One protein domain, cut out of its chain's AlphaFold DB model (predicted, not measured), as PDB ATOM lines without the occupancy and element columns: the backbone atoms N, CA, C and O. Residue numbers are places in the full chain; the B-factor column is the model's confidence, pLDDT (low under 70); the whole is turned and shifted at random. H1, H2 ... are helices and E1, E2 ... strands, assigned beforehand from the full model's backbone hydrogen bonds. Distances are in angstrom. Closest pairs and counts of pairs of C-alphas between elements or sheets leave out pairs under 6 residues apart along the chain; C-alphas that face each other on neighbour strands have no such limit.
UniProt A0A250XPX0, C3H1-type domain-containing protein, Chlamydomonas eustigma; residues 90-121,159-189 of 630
ATOM      1  N   HIS A  90     182.183 235.263 230.306       94.62
ATOM      2  CA  HIS A  90     183.508 234.811 229.900       94.62
ATOM      3  C   HIS A  90     184.348 234.548 231.158       94.62
ATOM      4  O   HIS A  90     184.949 235.485 231.687       94.62
ATOM      5  N   PRO A  91     184.419 233.306 231.666       91.12
ATOM      6  CA  PRO A  91     185.272 232.992 232.806       91.12
ATOM      7  C   PRO A  91     186.754 233.091 232.410       91.12
ATOM      8  O   PRO A  91     187.242 232.324 231.580       91.12
ATOM      9  N   TYR A  92     187.484 234.028 233.019       94.88
ATOM     10  CA  TYR A  92     188.935 234.185 232.864       94.88
ATOM     11  C   TYR A  92     189.621 234.316 234.223       94.88
ATOM     12  O   TYR A  92     189.086 234.901 235.159       94.88
ATOM     13  N   ARG A  93     190.847 233.803 234.338       92.81
ATOM     14  CA  ARG A  93     191.678 233.956 235.531       92.81
ATOM     15  C   ARG A  93     192.187 235.386 235.662       92.81
ATOM     16  O   ARG A  93     192.497 236.068 234.676       92.81
ATOM     17  N   ALA A  94     192.367 235.808 236.909       94.19
ATOM     18  CA  ALA A  94     192.895 237.114 237.295       94.19
ATOM     19  C   ALA A  94     194.429 237.205 237.123       94.19
ATOM     20  O   ALA A  94     195.153 237.677 237.996       94.19
ATOM     21  N   VAL A  95     194.930 236.742 235.978       93.12
ATOM     22  CA  VAL A  95     196.340 236.645 235.572       93.12
ATOM     23  C   VAL A  95     196.422 237.131 234.124       93.12
ATOM     24  O   VAL A  95     195.547 236.807 233.324       93.12
ATOM     25  N   LEU A  96     197.427 237.940 233.772       93.50
ATOM     26  CA  LEU A  96     197.564 238.459 232.404       93.50
ATOM     27  C   LEU A  96     197.977 237.357 231.419       93.50
ATOM     28  O   LEU A  96     198.971 236.667 231.643       93.50
ATOM     29  N   CYS A  97     197.263 237.266 230.296       95.12
ATOM     30  CA  CYS A  97     197.558 236.347 229.199       95.12
ATOM     31  C   CYS A  97     199.018 236.503 228.726       95.12
ATOM     32  O   CYS A  97     199.414 237.631 228.409       95.12
ATOM     33  N   PRO A  98     199.812 235.417 228.605       90.44
ATOM     34  CA  PRO A  98     201.212 235.497 228.182       90.44
ATOM     35  C   PRO A  98     201.412 236.225 226.848       90.44
ATOM     36  O   PRO A  98     202.334 237.029 226.724       90.44
ATOM     37  N   LEU A  99     200.516 236.005 225.878       90.94
ATOM     38  CA  LEU A  99     200.558 236.670 224.573       90.94
ATOM     39  C   LEU A  99     200.378 238.182 224.696       90.94
ATOM     40  O   LEU A  99     201.205 238.937 224.187       90.94
ATOM     41  N   VAL A 100     199.351 238.633 225.421       92.00
ATOM     42  CA  VAL A 100     199.065 240.069 225.557       92.00
ATOM     43  C   VAL A 100     200.093 240.761 226.458       92.00
ATOM     44  O   VAL A 100     200.538 241.865 226.146       92.00
ATOM     45  N   LYS A 101     200.581 240.079 227.505       90.38
ATOM     46  CA  LYS A 101     201.743 240.505 228.306       90.38
ATOM     47  C   LYS A 101     202.987 240.701 227.430       90.38
ATOM     48  O   LYS A 101     203.730 241.658 227.627       90.38
ATOM     49  N   ALA A 102     203.180 239.839 226.432       90.00
ATOM     50  CA  ALA A 102     204.242 239.939 225.436       90.00
ATOM     51  C   ALA A 102     203.861 240.779 224.191       90.00
ATOM     52  O   ALA A 102     204.508 240.672 223.148       90.00
ATOM     53  N   LYS A 103     202.826 241.629 224.302       90.75
ATOM     54  CA  LYS A 103     202.339 242.575 223.279       90.75
ATOM     55  C   LYS A 103     201.908 241.939 221.943       90.75
ATOM     56  O   LYS A 103     201.898 242.617 220.918       90.75
ATOM     57  N   LYS A 104     201.512 240.661 221.944       89.50
ATOM     58  CA  LYS A 104     200.888 239.976 220.800       89.50
ATOM     59  C   LYS A 104     199.367 239.895 220.935       89.50
ATOM     60  O   LYS A 104     198.820 239.858 222.036       89.50
ATOM     61  N   VAL A 105     198.689 239.827 219.789       90.38
ATOM     62  CA  VAL A 105     197.253 239.525 219.704       90.38
ATOM     63  C   VAL A 105     197.027 238.081 220.157       90.38
ATOM     64  O   VAL A 105     197.720 237.175 219.697       90.38
ATOM     65  N   CYS A 106     196.065 237.857 221.053       93.94
ATOM     66  CA  CYS A 106     195.701 236.511 221.486       93.94
ATOM     67  C   CYS A 106     194.690 235.885 220.502       93.94
ATOM     68  O   CYS A 106     193.612 236.458 220.323       93.94
ATOM     69  N   PRO A 107     194.980 234.719 219.885       93.00
ATOM     70  CA  PRO A 107     194.104 234.102 218.886       93.00
ATOM     71  C   PRO A 107     192.812 233.531 219.489       93.00
ATOM     72  O   PRO A 107     191.847 233.322 218.765       93.00
ATOM     73  N   LEU A 108     192.769 233.315 220.810       91.94
ATOM     74  CA  LEU A 108     191.561 232.875 221.518       91.94
ATOM     75  C   LEU A 108     190.506 233.991 221.644       91.94
ATOM     76  O   LEU A 108     189.361 233.701 221.984       91.94
ATOM     77  N   GLY A 109     190.872 235.255 221.392       92.19
ATOM     78  CA  GLY A 109     189.958 236.393 221.497       92.19
ATOM     79  C   GLY A 109     189.256 236.436 222.856       92.19
ATOM     80  O   GLY A 109     189.890 236.270 223.899       92.19
ATOM     81  N   ASP A 110     187.936 236.612 222.855       92.44
ATOM     82  CA  ASP A 110     187.170 236.683 224.101       92.44
ATOM     83  C   ASP A 110     187.038 235.337 224.841       92.44
ATOM     84  O   ASP A 110     186.737 235.336 226.035       92.44
ATOM     85  N   ASN A 111     187.372 234.214 224.192       93.69
ATOM     86  CA  ASN A 111     187.396 232.869 224.788       93.69
ATOM     87  C   ASN A 111     188.708 232.565 225.545       93.69
ATOM     88  O   ASN A 111     188.926 231.440 225.990       93.69
ATOM     89  N   CYS A 112     189.618 233.535 225.670       95.31
ATOM     90  CA  CYS A 112     190.874 233.365 226.395       95.31
ATOM     91  C   CYS A 112     190.652 233.241 227.912       95.31
ATOM     92  O   CYS A 112     190.108 234.157 228.528       95.31
ATOM     93  N   LEU A 113     191.159 232.177 228.540       94.81
ATOM     94  CA  LEU A 113     191.016 231.943 229.987       94.81
ATOM     95  C   LEU A 113     191.905 232.846 230.869       94.81
ATOM     96  O   LEU A 113     191.958 232.647 232.078       94.81
ATOM     97  N   TRP A 114     192.578 233.855 230.305       95.31
ATOM     98  CA  TRP A 114     193.415 234.820 231.030       95.31
ATOM     99  C   TRP A 114     192.983 236.256 230.737       95.31
ATOM    100  O   TRP A 114     192.412 236.553 229.686       95.31
ATOM    101  N   SER A 115     193.296 237.164 231.659       96.88
ATOM    102  CA  SER A 115     193.019 238.597 231.538       96.88
ATOM    103  C   SER A 115     193.786 239.216 230.361       96.88
ATOM    104  O   SER A 115     194.991 239.011 230.210       96.88
ATOM    105  N   HIS A 116     193.109 240.019 229.545       95.88
ATOM    106  CA  HIS A 116     193.670 240.697 228.373       95.88
ATOM    107  C   HIS A 116     194.089 242.148 228.627       95.88
ATOM    108  O   HIS A 116     194.748 242.744 227.781       95.88
ATOM    109  N   ASN A 117     193.776 242.731 229.784       94.69
ATOM    110  CA  ASN A 117     194.296 244.043 230.163       94.69
ATOM    111  C   ASN A 117     194.336 244.235 231.687       94.69
ATOM    112  O   ASN A 117     193.901 243.387 232.467       94.69
ATOM    113  N   VAL A 118     194.882 245.383 232.095       94.62
ATOM    114  CA  VAL A 118     195.048 245.804 233.494       94.62
ATOM    115  C   VAL A 118     193.706 245.880 234.235       94.62
ATOM    116  O   VAL A 118     193.651 245.534 235.412       94.62
ATOM    117  N   PHE A 119     192.622 246.280 233.561       96.06
ATOM    118  CA  PHE A 119     191.296 246.380 234.174       96.06
ATOM    119  C   PHE A 119     190.640 245.006 234.344       96.06
ATOM    120  O   PHE A 119     190.085 244.748 235.403       96.06
ATOM    121  N   GLU A 120     190.750 244.095 233.371       96.88
ATOM    122  CA  GLU A 120     190.342 242.694 233.562       96.88
ATOM    123  C   GLU A 120     191.100 242.043 234.724       96.88
ATOM    124  O   GLU A 120     190.476 241.444 235.592       96.88
ATOM    125  N   HIS A 121     192.420 242.233 234.800       95.88
ATOM    126  CA  HIS A 121     193.255 241.650 235.853       95.88
ATOM    127  C   HIS A 121     192.903 242.160 237.262       95.88
ATOM    128  O   HIS A 121     192.842 241.369 238.202       95.88
ATOM    129  N   GLU A 159     193.103 231.496 245.494       56.31
ATOM    130  CA  GLU A 159     193.668 231.015 244.225       56.31
ATOM    131  C   GLU A 159     195.145 230.568 244.364       56.31
ATOM    132  O   GLU A 159     195.763 230.163 243.381       56.31
ATOM    133  N   ALA A 160     195.724 230.592 245.573       47.53
ATOM    134  CA  ALA A 160     197.113 230.213 245.852       47.53
ATOM    135  C   ALA A 160     197.452 228.766 245.438       47.53
ATOM    136  O   ALA A 160     198.576 228.491 245.027       47.53
ATOM    137  N   GLY A 161     196.473 227.853 245.468       48.69
ATOM    138  CA  GLY A 161     196.630 226.489 244.942       48.69
ATOM    139  C   GLY A 161     196.650 226.392 243.408       48.69
ATOM    140  O   GLY A 161     197.028 225.355 242.874       48.69
ATOM    141  N   LYS A 162     196.258 227.456 242.691       53.41
ATOM    142  CA  LYS A 162     196.141 227.497 241.223       53.41
ATOM    143  C   LYS A 162     197.252 228.290 240.536       53.41
ATOM    144  O   LYS A 162     197.494 228.057 239.358       53.41
ATOM    145  N   GLU A 163     197.972 229.173 241.235       52.44
ATOM    146  CA  GLU A 163     199.111 229.901 240.635       52.44
ATOM    147  C   GLU A 163     200.238 228.945 240.173       52.44
ATOM    148  O   GLU A 163     200.971 229.254 239.231       52.44
ATOM    149  N   ALA A 164     200.343 227.753 240.778       53.16
ATOM    150  CA  ALA A 164     201.227 226.678 240.318       53.16
ATOM    151  C   ALA A 164     200.759 226.054 238.987       53.16
ATOM    152  O   ALA A 164     201.563 225.910 238.066       53.16
ATOM    153  N   ASP A 165     199.464 225.758 238.876       55.72
ATOM    154  CA  ASP A 165     198.793 225.226 237.681       55.72
ATOM    155  C   ASP A 165     198.795 226.244 236.519       55.72
ATOM    156  O   ASP A 165     199.088 225.881 235.385       55.72
ATOM    157  N   ASP A 166     198.635 227.548 236.786       61.62
ATOM    158  CA  ASP A 166     198.879 228.600 235.784       61.62
ATOM    159  C   ASP A 166     200.330 228.583 235.267       61.62
ATOM    160  O   ASP A 166     200.566 228.750 234.069       61.62
ATOM    161  N   ARG A 167     201.324 228.367 236.141       66.12
ATOM    162  CA  ARG A 167     202.735 228.281 235.723       66.12
ATOM    163  C   ARG A 167     202.998 227.033 234.879       66.12
ATOM    164  O   ARG A 167     203.739 227.114 233.900       66.12
ATOM    165  N   GLU A 168     202.399 225.905 235.248       64.88
ATOM    166  CA  GLU A 168     202.483 224.651 234.499       64.88
ATOM    167  C   GLU A 168     201.802 224.772 233.133       64.88
ATOM    168  O   GLU A 168     202.432 224.479 232.121       64.88
ATOM    169  N   TYR A 169     200.594 225.334 233.064       66.81
ATOM    170  CA  TYR A 169     199.882 225.567 231.809       66.81
ATOM    171  C   TYR A 169     200.636 226.521 230.866       66.81
ATOM    172  O   TYR A 169     200.724 226.273 229.662       66.81
ATOM    173  N   VAL A 170     201.241 227.597 231.385       71.62
ATOM    174  CA  VAL A 170     202.088 228.494 230.574       71.62
ATOM    175  C   VAL A 170     203.324 227.762 230.038       71.62
ATOM    176  O   VAL A 170     203.693 227.958 228.880       71.62
ATOM    177  N   MET A 171     203.938 226.888 230.838       72.75
ATOM    178  CA  MET A 171     205.057 226.047 230.403       72.75
ATOM    179  C   MET A 171     204.616 225.000 229.363       72.75
ATOM    180  O   MET A 171     205.315 224.776 228.377       72.75
ATOM    181  N   GLN A 172     203.421 224.429 229.517       67.06
ATOM    182  CA  GLN A 172     202.843 223.453 228.594       67.06
ATOM    183  C   GLN A 172     202.420 224.088 227.258       67.06
ATOM    184  O   GLN A 172     202.612 223.475 226.210       67.06
ATOM    185  N   LEU A 173     201.954 225.346 227.252       67.56
ATOM    186  CA  LEU A 173     201.776 226.137 226.024       67.56
ATOM    187  C   LEU A 173     203.098 226.355 225.274       67.56
ATOM    188  O   LEU A 173     203.118 226.293 224.045       67.56
ATOM    189  N   MET A 174     204.199 226.602 225.992       71.50
ATOM    190  CA  MET A 174     205.523 226.743 225.374       71.50
ATOM    191  C   MET A 174     205.988 225.409 224.763       71.50
ATOM    192  O   MET A 174     206.391 225.378 223.601       71.50
ATOM    193  N   MET A 175     205.810 224.290 225.472       73.56
ATOM    194  CA  MET A 175     206.094 222.943 224.948       73.56
ATOM    195  C   MET A 175     205.202 222.565 223.746       73.56
ATOM    196  O   MET A 175     205.661 221.913 222.808       73.56
ATOM    197  N   ALA A 176     203.937 223.002 223.718       68.50
ATOM    198  CA  ALA A 176     203.024 222.802 222.586       68.50
ATOM    199  C   ALA A 176     203.449 223.578 221.320       68.50
ATOM    200  O   ALA A 176     203.125 223.176 220.200       68.50
ATOM    201  N   GLN A 177     204.203 224.670 221.479       64.50
ATOM    202  CA  GLN A 177     204.836 225.380 220.368       64.50
ATOM    203  C   GLN A 177     206.122 224.678 219.899       64.50
ATOM    204  O   GLN A 177     206.325 224.532 218.696       64.50
ATOM    205  N   GLU A 178     206.978 224.221 220.818       64.81
ATOM    206  CA  GLU A 178     208.225 223.511 220.477       64.81
ATOM    207  C   GLU A 178     207.966 222.159 219.791       64.81
ATOM    208  O   GLU A 178     208.691 221.777 218.876       64.81
ATOM    209  N   SER A 179     206.881 221.471 220.162       74.62
ATOM    210  CA  SER A 179     206.411 220.236 219.512       74.62
ATOM    211  C   SER A 179     205.698 220.449 218.165       74.62
ATOM    212  O   SER A 179     205.220 219.488 217.566       74.62
ATOM    213  N   GLY A 180     205.613 221.688 217.663       60.47
ATOM    214  CA  GLY A 180     205.054 222.003 216.342       60.47
ATOM    215  C   GLY A 180     203.530 221.870 216.217       60.47
ATOM    216  O   GLY A 180     202.992 222.104 215.136       60.47
ATOM    217  N   LEU A 181     202.821 221.550 217.306       56.38
ATOM    218  CA  LEU A 181     201.353 221.493 217.350       56.38
ATOM    219  C   LEU A 181     200.707 222.887 217.243       56.38
ATOM    220  O   LEU A 181     199.525 223.006 216.923       56.38
ATOM    221  N   ILE A 182     201.487 223.945 217.484       53.50
ATOM    222  CA  ILE A 182     201.118 225.348 217.275       53.50
ATOM    223  C   ILE A 182     202.121 225.963 216.282       53.50
ATOM    224  O   ILE A 182     203.328 225.847 216.507       53.50
ATOM    225  N   PRO A 183     201.681 226.640 215.202       50.34
ATOM    226  CA  PRO A 183     202.588 227.108 214.156       50.34
ATOM    227  C   PRO A 183     203.608 228.152 214.662       50.34
ATOM    228  O   PRO A 183     203.245 229.072 215.411       50.34
ATOM    229  N   PRO A 184     204.885 228.062 214.233       40.06
ATOM    230  CA  PRO A 184     205.941 228.970 214.665       40.06
ATOM    231  C   PRO A 184     205.685 230.391 214.149       40.06
ATOM    232  O   PRO A 184     205.728 230.668 212.953       40.06
ATOM    233  N   GLY A 185     205.412 231.302 215.082       46.53
ATOM    234  CA  GLY A 185     205.080 232.702 214.804       46.53
ATOM    235  C   GLY A 185     204.124 233.314 215.831       46.53
ATOM    236  O   GLY A 185     204.183 234.521 216.077       46.53
ATOM    237  N   SER A 186     203.303 232.498 216.503       45.50
ATOM    238  CA  SER A 186     202.267 232.992 217.427       45.50
ATOM    239  C   SER A 186     202.803 233.651 218.708       45.50
ATOM    240  O   SER A 186     202.177 234.583 219.196       45.50
ATOM    241  N   PHE A 187     203.981 233.270 219.219       49.59
ATOM    242  CA  PHE A 187     204.579 233.813 220.459       49.59
ATOM    243  C   PHE A 187     205.918 234.522 220.171       49.59
ATOM    244  O   PHE A 187     206.497 234.288 219.107       49.59
ATOM    245  N   PRO A 188     206.396 235.471 221.000       43.56
ATOM    246  CA  PRO A 188     207.711 236.087 220.838       43.56
ATOM    247  C   PRO A 188     208.771 235.393 221.704       43.56
ATOM    248  O   PRO A 188     208.499 234.949 222.817       43.56
ATOM    249  N   GLN A 189     210.006 235.364 221.210       36.88
ATOM    250  CA  GLN A 189     211.155 234.780 221.896       36.88
ATOM    251  C   GLN A 189     211.616 235.693 223.047       36.88
ATOM    252  O   GLN A 189     212.422 236.602 222.854       36.88
TER     253      GLN A 189
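What this domain is: This is residues 90 to 121 and 159 to 189 of the 630 residues of the protein "C3H1-type domain-containing protein" of Chlamydomonas eustigma (UniProt A0A250XPX0). One long helix, H3, runs along one side of a small body made largely of loops, residues 90 to 121, which holds the short strand E1 and the one-turn helices H1 and H2. After H3, residues 179 to 189 turn back toward the side on which H1 lies. The printed part has 63 residues, with one named strand and three named helices in the order E1, H1, H2, H3; the class is mostly helix, though only 28 residues are in named elements. The whole is compact, with a radius of gyration of the C-alphas of 11.9 A and spans of 31 by 24 by 20 A.

How they stand to each other: H3, residues 163 to 178, touches no helix. H1, residues 98 to 101, is close to H3 but not clearly touching; their closest C-alphas, those of Pro 98 and Val 170, are 7.5 A apart. E1, residues 93 to 96, and H3 are only just apart, at 8.4 A. E1 and H1 meet only through their link, and E1 pairs with no named strand. The closest C-alphas of E1 and H2, residues 118 to 121, are those of Ala 94 and His 121, 4.8 A apart. H2 is apart from H1 and from H3. Every O i to N i+4 pair in H3 is within hydrogen-bond range; H1 and H2 are too short for such a pair, and in each the 1 pair of O i and N i+3 is not within range.

Where its parts are: H3 is 23.0 A long, from C-alpha 163 at (199.111, 229.901, 240.635) to C-alpha 178 at (208.225, 223.511, 220.477). E1 begins with C-alpha 93 at (191.678, 233.956, 235.531) and is 8.0 A long. H1 measures 5.0 A and H2 5.1 A.

The domain as a whole: The C-alphas farthest apart, those of Phe 119 and Ser 179, are 33.6 A apart. Residues 122 to 158 are not printed, and C-alphas 121 and 159 are 13.5 A apart across the cut. The link from E1 to H1 is tight; that from H1 to H2, 16 residues, is long. The mean pLDDT of the printed part is 76.1; 26 residues are under 70, among them 159 to 169 and 180 to 189.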